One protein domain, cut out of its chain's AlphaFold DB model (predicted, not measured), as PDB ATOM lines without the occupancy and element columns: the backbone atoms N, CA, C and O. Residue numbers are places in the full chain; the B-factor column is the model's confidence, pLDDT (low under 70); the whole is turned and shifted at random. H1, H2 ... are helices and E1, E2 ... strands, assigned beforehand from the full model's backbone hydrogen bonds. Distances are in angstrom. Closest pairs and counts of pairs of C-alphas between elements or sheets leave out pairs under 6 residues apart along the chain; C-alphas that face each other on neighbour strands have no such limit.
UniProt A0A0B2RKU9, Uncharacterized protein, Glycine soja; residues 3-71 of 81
ATOM      1  N   ALA A   3      45.490  -7.842 -30.195       87.81
ATOM      2  CA  ALA A   3      44.475  -8.811 -30.597       87.81
ATOM      3  C   ALA A   3      45.151 -10.156 -30.829       87.81
ATOM      4  O   ALA A   3      46.178 -10.214 -31.501       87.81
ATOM      5  N   ALA A   4      44.567 -11.222 -30.297       89.00
ATOM      6  CA  ALA A   4      45.014 -12.580 -30.537       89.00
ATOM      7  C   ALA A   4      43.822 -13.465 -30.904       89.00
ATOM      8  O   ALA A   4      42.770 -13.401 -30.263       89.00
ATOM      9  N   ALA A   5      43.993 -14.291 -31.931       88.12
ATOM     10  CA  ALA A   5      42.957 -15.190 -32.418       88.12
ATOM     11  C   ALA A   5      43.551 -16.512 -32.909       88.12
ATOM     12  O   ALA A   5      44.682 -16.551 -33.401       88.12
ATOM     13  N   SER A   6      42.774 -17.587 -32.776       83.12
ATOM     14  CA  SER A   6      43.130 -18.886 -33.347       83.12
ATOM     15  C   SER A   6      42.929 -18.839 -34.861       83.12
ATOM     16  O   SER A   6      41.824 -18.578 -35.340       83.12
ATOM     17  N   THR A   7      43.996 -19.061 -35.621       75.69
ATOM     18  CA  THR A   7      44.010 -19.043 -37.084       75.69
ATOM     19  C   THR A   7      44.268 -20.451 -37.621       75.69
ATOM     20  O   THR A   7      45.392 -20.864 -37.882       75.69
ATOM     21  N   GLY A   8      43.186 -21.202 -37.832       64.00
ATOM     22  CA  GLY A   8      43.189 -22.423 -38.643       64.00
ATOM     23  C   GLY A   8      43.226 -23.759 -37.880       64.00
ATOM     24  O   GLY A   8      43.328 -23.795 -36.652       64.00
ATOM     25  N   PRO A   9      43.135 -24.884 -38.617       60.75
ATOM     26  CA  PRO A   9      42.956 -26.230 -38.058       60.75
ATOM     27  C   PRO A   9      44.157 -26.749 -37.249       60.75
ATOM     28  O   PRO A   9      44.000 -27.676 -36.463       60.75
ATOM     29  N   ASN A  10      45.335 -26.124 -37.376       64.44
ATOM     30  CA  ASN A  10      46.562 -26.516 -36.670       64.44
ATOM     31  C   ASN A  10      46.770 -25.789 -35.332       64.44
ATOM     32  O   ASN A  10      47.882 -25.777 -34.808       64.44
ATOM     33  N   ASN A  11      45.723 -25.166 -34.775       65.00
ATOM     34  CA  ASN A  11      45.784 -24.500 -33.469       65.00
ATOM     35  C   ASN A  11      46.852 -23.383 -33.405       65.00
ATOM     36  O   ASN A  11      47.381 -23.071 -32.335       65.00
ATOM     37  N   LEU A  12      47.178 -22.808 -34.567       77.88
ATOM     38  CA  LEU A  12      48.063 -21.659 -34.703       77.88
ATOM     39  C   LEU A  12      47.345 -20.436 -34.134       77.88
ATOM     40  O   LEU A  12      46.149 -20.262 -34.346       77.88
ATOM     41  N   VAL A  13      48.063 -19.592 -33.399       85.50
ATOM     42  CA  VAL A  13      47.510 -18.355 -32.848       85.50
ATOM     43  C   VAL A  13      48.256 -17.184 -33.457       85.50
ATOM     44  O   VAL A  13      49.474 -17.077 -33.356       85.50
ATOM     45  N   SER A  14      47.512 -16.294 -34.103       86.56
ATOM     46  CA  SER A  14      48.048 -15.041 -34.624       86.56
ATOM     47  C   SER A  14      47.806 -13.930 -33.618       86.56
ATOM     48  O   SER A  14      46.701 -13.799 -33.092       86.56
ATOM     49  N   VAL A  15      48.840 -13.133 -33.357       86.00
ATOM     50  CA  VAL A  15      48.770 -11.962 -32.478       86.00
ATOM     51  C   VAL A  15      49.200 -10.729 -33.247       86.00
ATOM     52  O   VAL A  15      50.191 -10.759 -33.972       86.00
ATOM     53  N   THR A  16      48.465  -9.638 -33.077       86.94
ATOM     54  CA  THR A  16      48.772  -8.345 -33.684       86.94
ATOM     55  C   THR A  16      48.623  -7.216 -32.668       86.94
ATOM     56  O   THR A  16      47.773  -7.272 -31.775       86.94
ATOM     57  N   SER A  17      49.461  -6.185 -32.781       83.75
ATOM     58  CA  SER A  17      49.341  -4.961 -31.986       83.75
ATOM     59  C   SER A  17      48.425  -3.982 -32.716       83.75
ATOM     60  O   SER A  17      48.758  -3.506 -33.796       83.75
ATOM     61  N   ILE A  18      47.271  -3.676 -32.126       82.69
ATOM     62  CA  ILE A  18      46.252  -2.815 -32.750       82.69
ATOM     63  C   ILE A  18      46.685  -1.347 -32.729       82.69
ATOM     64  O   ILE A  18      46.371  -0.589 -33.638       82.69
ATOM     65  N   LEU A  19      47.402  -0.930 -31.685       75.94
ATOM     66  CA  LEU A  19      47.665   0.487 -31.431       75.94
ATOM     67  C   LEU A  19      48.904   1.029 -32.166       75.94
ATOM     68  O   LEU A  19      49.229   2.188 -31.970       75.94
ATOM     69  N   GLY A  20      49.582   0.227 -32.998       61.25
ATOM     70  CA  GLY A  20      50.733   0.677 -33.794       61.25
ATOM     71  C   GLY A  20      51.840   1.316 -32.944       61.25
ATOM     72  O   GLY A  20      51.905   2.527 -32.784       61.25
ATOM     73  N   GLY A  21      52.727   0.504 -32.374       63.94
ATOM     74  CA  GLY A  21      53.790   0.985 -31.491       63.94
ATOM     75  C   GLY A  21      54.559  -0.166 -30.861       63.94
ATOM     76  O   GLY A  21      54.362  -1.314 -31.259       63.94
ATOM     77  N   VAL A  22      55.427   0.153 -29.891       56.31
ATOM     78  CA  VAL A  22      56.313  -0.789 -29.182       56.31
ATOM     79  C   VAL A  22      55.535  -2.056 -28.822       56.31
ATOM     80  O   VAL A  22      54.664  -2.046 -27.955       56.31
ATOM     81  N   SER A  23      55.784  -3.135 -29.565       57.50
ATOM     82  CA  SER A  23      55.186  -4.435 -29.291       57.50
ATOM     83  C   SER A  23      55.896  -4.988 -28.068       57.50
ATOM     84  O   SER A  23      56.903  -5.684 -28.186       57.50
ATOM     85  N   ASP A  24      55.398  -4.636 -26.891       65.44
ATOM     86  CA  ASP A  24      55.833  -5.226 -25.637       65.44
ATOM     87  C   ASP A  24      55.663  -6.746 -25.747       65.44
ATOM     88  O   ASP A  24      54.552  -7.280 -25.849       65.44
ATOM     89  N   ASN A  25      56.796  -7.443 -25.771       70.62
ATOM     90  CA  ASN A  25      56.896  -8.897 -25.887       70.62
ATOM     91  C   ASN A  25      56.033  -9.630 -24.842       70.62
ATOM     92  O   ASN A  25      55.420 -10.651 -25.160       70.62
ATOM     93  N   THR A  26      55.894  -9.060 -23.643       75.56
ATOM     94  CA  THR A  26      55.002  -9.529 -22.579       75.56
ATOM     95  C   THR A  26      53.542  -9.569 -23.022       75.56
ATOM     96  O   THR A  26      52.887 -10.604 -22.906       75.56
ATOM     97  N   GLY A  27      53.012  -8.458 -23.542       79.56
ATOM     98  CA  GLY A  27      51.590  -8.345 -23.876       79.56
ATOM     99  C   GLY A  27      51.194  -9.243 -25.044       79.56
ATOM    100  O   GLY A  27      50.163  -9.914 -24.986       79.56
ATOM    101  N   SER A  28      52.065  -9.333 -26.054       83.12
ATOM    102  CA  SER A  28      51.892 -10.261 -27.175       83.12
ATOM    103  C   SER A  28      51.935 -11.728 -26.717       83.12
ATOM    104  O   SER A  28      51.066 -12.524 -27.079       83.12
ATOM    105  N   GLY A  29      52.881 -12.083 -25.838       85.12
ATOM    106  CA  GLY A  29      53.019 -13.441 -25.308       85.12
ATOM    107  C   GLY A  29      51.846 -13.885 -24.430       85.12
ATOM    108  O   GLY A  29      51.367 -15.014 -24.570       85.12
ATOM    109  N   ILE A  30      51.346 -12.997 -23.561       86.69
ATOM    110  CA  ILE A  30      50.153 -13.270 -22.744       86.69
ATOM    111  C   ILE A  30      48.929 -13.435 -23.646       86.69
ATOM    112  O   ILE A  30      48.155 -14.376 -23.444       86.69
ATOM    113  N   ALA A  31      48.767 -12.570 -24.653       88.81
ATOM    114  CA  ALA A  31      47.652 -12.671 -25.586       88.81
ATOM    115  C   ALA A  31      47.680 -14.017 -26.337       88.81
ATOM    116  O   ALA A  31      46.694 -14.752 -26.328       88.81
ATOM    117  N   HIS A  32      48.841 -14.403 -26.875       88.12
ATOM    118  CA  HIS A  32      49.034 -15.682 -27.563       88.12
ATOM    119  C   HIS A  32      48.696 -16.891 -26.672       88.12
ATOM    120  O   HIS A  32      47.882 -17.744 -27.035       88.12
ATOM    121  N   ARG A  33      49.294 -16.965 -25.471       87.38
ATOM    122  CA  ARG A  33      49.078 -18.089 -24.539       87.38
ATOM    123  C   ARG A  33      47.648 -18.165 -24.025       87.38
ATOM    124  O   ARG A  33      47.147 -19.267 -23.805       87.38
ATOM    125  N   SER A  34      46.988 -17.027 -23.844       86.06
ATOM    126  CA  SER A  34      45.596 -16.994 -23.404       86.06
ATOM    127  C   SER A  34      44.672 -17.602 -24.457       86.06
ATOM    128  O   SER A  34      43.866 -18.461 -24.108       86.06
ATOM    129  N   VAL A  35      44.837 -17.265 -25.742       88.75
ATOM    130  CA  VAL A  35      44.075 -17.911 -26.830       88.75
ATOM    131  C   VAL A  35      44.370 -19.410 -26.885       88.75
ATOM    132  O   VAL A  35      43.441 -20.205 -26.955       88.75
ATOM    133  N   LEU A  36      45.641 -19.820 -26.778       85.38
ATOM    134  CA  LEU A  36      46.009 -21.242 -26.802       85.38
ATOM    135  C   LEU A  36      45.375 -22.048 -25.662       85.38
ATOM    136  O   LEU A  36      44.933 -23.175 -25.876       85.38
ATOM    137  N   LYS A  37      45.344 -21.489 -24.448       83.62
ATOM    138  CA  LYS A  37      44.812 -22.173 -23.259       83.62
ATOM    139  C   LYS A  37      43.289 -22.151 -23.190       83.62
ATOM    140  O   LYS A  37      42.699 -23.098 -22.680       83.62
ATOM    141  N   THR A  38      42.659 -21.070 -23.647       81.12
ATOM    142  CA  THR A  38      41.207 -20.872 -23.502       81.12
ATOM    143  C   THR A  38      40.412 -21.203 -24.759       81.12
ATOM    144  O   THR A  38      39.222 -21.494 -24.661       81.12
ATOM    145  N   GLY A  39      41.047 -21.169 -25.932       83.38
ATOM    146  CA  GLY A  39      40.385 -21.271 -27.233       83.38
ATOM    147  C   GLY A  39      39.589 -20.022 -27.626       83.38
ATOM    148  O   GLY A  39      38.845 -20.063 -28.601       83.38
ATOM    149  N   LEU A  40      39.713 -18.926 -26.873       85.06
ATOM    150  CA  LEU A  40      38.961 -17.693 -27.096       85.06
ATOM    151  C   LEU A  40      39.783 -16.699 -27.902       85.06
ATOM    152  O   LEU A  40      40.968 -16.527 -27.637       85.06
ATOM    153  N   ASN A  41      39.136 -15.982 -28.815       88.75
ATOM    154  CA  ASN A  41      39.725 -14.802 -29.439       88.75
ATOM    155  C   ASN A  41      39.648 -13.639 -28.447       88.75
ATOM    156  O   ASN A  41      38.577 -13.364 -27.903       88.75
ATOM    157  N   ILE A  42      40.766 -12.960 -28.202       88.06
ATOM    158  CA  ILE A  42      40.852 -11.928 -27.166       88.06
ATOM    159  C   ILE A  42      41.475 -10.641 -27.694       88.06
ATOM    160  O   ILE A  42      42.378 -10.655 -28.530       88.06
ATOM    161  N   ILE A  43      41.023  -9.523 -27.134       90.19
ATOM    162  CA  ILE A  43      41.685  -8.225 -27.245       90.19
ATOM    163  C   ILE A  43      42.164  -7.849 -25.846       90.19
ATOM    164  O   ILE A  43      41.373  -7.755 -24.912       90.19
ATOM    165  N   LEU A  44      43.469  -7.664 -25.699       86.25
ATOM    166  CA  LEU A  44      44.148  -7.476 -24.430       86.25
ATOM    167  C   LEU A  44      44.878  -6.131 -24.395       86.25
ATOM    168  O   LEU A  44      45.770  -5.846 -25.198       86.25
ATOM    169  N   ALA A  45      44.540  -5.300 -23.415       86.56
ATOM    170  CA  ALA A  45      45.342  -4.143 -23.044       86.56
ATOM    171  C   ALA A  45      46.247  -4.528 -21.862       86.56
ATOM    172  O   ALA A  45      45.775  -4.690 -20.743       86.56
ATOM    173  N   CYS A  46      47.546  -4.701 -22.115       75.44
ATOM    174  CA  CYS A  46      48.533  -4.960 -21.066       75.44
ATOM    175  C   CYS A  46      49.221  -3.661 -20.658       75.44
ATOM    176  O   CYS A  46      49.927  -3.067 -21.466       75.44
ATOM    177  N   SER A  47      49.056  -3.278 -19.394       77.88
ATOM    178  CA  SER A  47      49.835  -2.229 -18.729       77.88
ATOM    179  C   SER A  47      50.504  -2.824 -17.488       77.88
ATOM    180  O   SER A  47      50.223  -2.422 -16.360       77.88
ATOM    181  N   ILE A  48      51.320  -3.862 -17.690       73.75
ATOM    182  CA  ILE A  48      52.049  -4.544 -16.612       73.75
ATOM    183  C   ILE A  48      53.444  -3.906 -16.506       73.75
ATOM    184  O   ILE A  48      54.080  -3.689 -17.541       73.75
ATOM    185  N   PRO A  49      53.939  -3.586 -15.300       71.06
ATOM    186  CA  PRO A  49      55.287  -3.058 -15.135       71.06
ATOM    187  C   PRO A  49      56.339  -4.088 -15.580       71.06
ATOM    188  O   PRO A  49      56.380  -5.211 -15.079       71.06
ATOM    189  N   LYS A  50      57.214  -3.680 -16.507       65.19
ATOM    190  CA  LYS A  50      58.172  -4.537 -17.239       65.19
ATOM    191  C   LYS A  50      59.315  -5.133 -16.399       65.19
ATOM    192  O   LYS A  50      60.124  -5.888 -16.923       65.19
ATOM    193  N   ASN A  51      59.406  -4.808 -15.109       68.00
ATOM    194  CA  ASN A  51      60.561  -5.169 -14.276       68.00
ATOM    195  C   ASN A  51      60.361  -6.440 -13.439       68.00
ATOM    196  O   ASN A  51      61.260  -6.827 -12.697       68.00
ATOM    197  N   SER A  52      59.203  -7.093 -13.530       71.31
ATOM    198  CA  SER A  52      58.891  -8.248 -12.688       71.31
ATOM    199  C   SER A  52      58.234  -9.375 -13.494       71.31
ATOM    200  O   SER A  52      57.002  -9.432 -13.552       71.31
ATOM    201  N   PRO A  53      59.015 -10.320 -14.059       76.25
ATOM    202  CA  PRO A  53      58.467 -11.464 -14.803       76.25
ATOM    203  C   PRO A  53      57.531 -12.338 -13.948       76.25
ATOM    204  O   PRO A  53      56.589 -12.954 -14.452       76.25
ATOM    205  N   MET A  54      57.732 -12.348 -12.623       83.38
ATOM    206  CA  MET A  54      56.817 -13.007 -11.687       83.38
ATOM    207  C   MET A  54      55.416 -12.378 -11.693       83.38
ATOM    208  O   MET A  54      54.426 -13.106 -11.639       83.38
ATOM    209  N   LEU A  55      55.319 -11.050 -11.809       82.94
ATOM    210  CA  LEU A  55      54.041 -10.337 -11.815       82.94
ATOM    211  C   LEU A  55      53.279 -10.567 -13.122       82.94
ATOM    212  O   LEU A  55      52.067 -10.765 -13.100       82.94
ATOM    213  N   GLU A  56      53.987 -10.607 -14.252       80.25
ATOM    214  CA  GLU A  56      53.407 -10.942 -15.559       80.25
ATOM    215  C   GLU A  56      52.786 -12.342 -15.542       80.25
ATOM    216  O   GLU A  56      51.636 -12.536 -15.944       80.25
ATOM    217  N   THR A  57      53.528 -13.305 -14.990       83.44
ATOM    218  CA  THR A  57      53.075 -14.693 -14.851       83.44
ATOM    219  C   THR A  57      51.865 -14.794 -13.921       83.44
ATOM    220  O   THR A  57      50.914 -15.530 -14.199       83.44
ATOM    221  N   GLN A  58      51.867 -14.039 -12.819       86.81
ATOM    222  CA  GLN A  58      50.749 -14.023 -11.882       86.81
ATOM    223  C   GLN A  58      49.496 -13.385 -12.502       86.81
ATOM    224  O   GLN A  58      48.402 -13.930 -12.347       86.81
ATOM    225  N   ALA A  59      49.650 -12.287 -13.244       86.62
ATOM    226  CA  ALA A  59      48.557 -11.639 -13.962       86.62
ATOM    227  C   ALA A  59      47.934 -12.581 -15.007       86.62
ATOM    228  O   ALA A  59      46.710 -12.725 -15.043       86.62
ATOM    229  N   GLU A  60      48.762 -13.289 -15.789       85.94
ATOM    230  CA  GLU A  60      48.296 -14.323 -16.728       85.94
ATOM    231  C   GLU A  60      47.501 -15.418 -15.993       85.94
ATOM    232  O   GLU A  60      46.401 -15.786 -16.414       85.94
ATOM    233  N   LYS A  61      48.018 -15.916 -14.862       88.62
ATOM    234  CA  LYS A  61      47.358 -16.969 -14.071       88.62
ATOM    235  C   LYS A  61      45.992 -16.525 -13.545       88.62
ATOM    236  O   LYS A  61      45.035 -17.292 -13.642       88.62
ATOM    237  N   ILE A  62      45.898 -15.311 -13.002       90.56
ATOM    238  CA  ILE A  62      44.643 -14.752 -12.480       90.56
ATOM    239  C   ILE A  62      43.624 -14.578 -13.609       90.56
ATOM    240  O   ILE A  62      42.463 -14.952 -13.439       90.56
ATOM    241  N   LEU A  63      44.052 -14.065 -14.769       87.75
ATOM    242  CA  LEU A  63      43.188 -13.899 -15.937       87.75
ATOM    243  C   LEU A  63      42.582 -15.237 -16.374       87.75
ATOM    244  O   LEU A  63      41.365 -15.349 -16.504       87.75
ATOM    245  N   ILE A  64      43.415 -16.266 -16.543       87.62
ATOM    246  CA  ILE A  64      42.958 -17.594 -16.972       87.62
ATOM    247  C   ILE A  64      42.027 -18.215 -15.930       87.62
ATOM    248  O   ILE A  64      40.963 -18.710 -16.289       87.62
ATOM    249  N   GLN A  65      42.383 -18.152 -14.645       89.56
ATOM    250  CA  GLN A  65      41.528 -18.650 -13.561       89.56
ATOM    251  C   GLN A  65      40.156 -17.976 -13.562       89.56
ATOM    252  O   GLN A  65      39.136 -18.646 -13.410       89.56
ATOM    253  N   LYS A  66      40.106 -16.663 -13.800       90.38
ATOM    254  CA  LYS A  66      38.840 -15.933 -13.871       90.38
ATOM    255  C   LYS A  66      38.021 -16.315 -15.104       90.38
ATOM    256  O   LYS A  66      36.815 -16.488 -14.985       90.38
ATOM    257  N   LEU A  67      38.659 -16.516 -16.259       85.94
ATOM    258  CA  LEU A  67      37.990 -17.015 -17.467       85.94
ATOM    259  C   LEU A  67      37.420 -18.429 -17.270       85.94
ATOM    260  O   LEU A  67      36.312 -18.701 -17.731       85.94
ATOM    261  N   ILE A  68      38.139 -19.296 -16.548       86.25
ATOM    262  CA  ILE A  68      37.661 -20.633 -16.163       86.25
ATOM    263  C   ILE A  68      36.469 -20.518 -15.214       86.25
ATOM    264  O   ILE A  68      35.427 -21.118 -15.464       86.25
ATOM    265  N   SER A  69      36.592 -19.712 -14.157       88.69
ATOM    266  CA  SER A  69      35.526 -19.507 -13.168       88.69
ATOM    267  C   SER A  69      34.250 -18.923 -13.775       88.69
ATOM    268  O   SER A  69      33.169 -19.171 -13.254       88.69
ATOM    269  N   LEU A  70      34.368 -18.140 -14.847       88.69
ATOM    270  CA  LEU A  70      33.235 -17.576 -15.581       88.69
ATOM    271  C   LEU A  70      32.651 -18.545 -16.627       88.69
ATOM    272  O   LEU A  70      31.663 -18.210 -17.271       88.69
ATOM    273  N   GLY A  71      33.249 -19.726 -16.818       85.25
ATOM    274  CA  GLY A  71      32.785 -20.729 -17.779       85.25
ATOM    275  C   GLY A  71      33.119 -20.419 -19.241       85.25
ATOM    276  O   GLY A  71      32.631 -21.106 -20.135       85.25
TER     277      GLY A  71
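This is residues 3 to 71 of the 81 residues of an uncharacterized protein of Glycine soja (UniProt A0A0B2RKU9). Helix H1 fills the middle of this domain, with a small three-stranded sheet packed on one side of it and the longer helix H2 on its other side. The two helices lie side by side and run the same way at a shallow tilt, while H2 stays off the sheet. The printed part has 69 residues, with two named helices and three named strands in the order E1, E2, H1, E3, H2; the sheet runs E2, E1, E3, antiparallel throughout, and the class is mixed, helices and strands. The whole is compact, with a radius of gyration of the C-alphas of 12.1 A, and its outline is flat, spanning 36 by 31 by 17 A.

E1 is residues 3 to 6, beginning at C-alpha 3 (44.475, -8.811, -30.597). After a short link, E2 follows as residues 13 to 17, 13.5 A long. H1 is residues 25 to 38, 19.9 A from first to last C-alpha, and begins at C-alpha 25 (56.896, -8.897, -25.887). A tight link of 3 residues leads to E3, residues 42 to 44. H2 is residues 53 to 69, 24.4 A long, and ends at C-alpha 69 (35.526, -19.507, -13.168).

E1 is the inner strand of the sheet, and E2 and E3 are its edge strands. E1 and E2 form an antiparallel hairpin at 167 degrees, with N 5 and O 14 within hydrogen-bond range at 3.0 A and N 16 and O 3 at 2.8 A. E1 and E3 are antiparallel at 154 degrees, with N 4 and O 42 at 2.9 A. H1 is on the sheet at a height of 7.5 A, over E2 and E1, and its line stands at 35 degrees to that of E1 on the local plane, slantwise to the strands. The closest C-alphas of H1 and E1 are those of Ala 31 and Ala 4, 5.6 A apart. The sheet with H1 on one face makes two layers. E2, H1 and E3 form a split strand-helix-strand unit, two strands that run the same way with E1 between them, and its crossover is left-handed. H1 and H2 touch at a shallow tilt of 27 degrees, the same way; their closest C-alphas, those of Ile 30 and Glu 60, are 6.4 A apart. H2 is not on the sheet, and it is apart from E1 and E2. In H1 and H2 every O i to N i+4 pair is within hydrogen-bond range.

The two C-alphas farthest apart, those of Pro 9 and Asn 51, are 36.3 A apart. The printed part has no cut, and no link is long. The mean pLDDT of the printed part is 80.6, and residues 8 to 11, 20 to 24 and 50 to 51 are under 70.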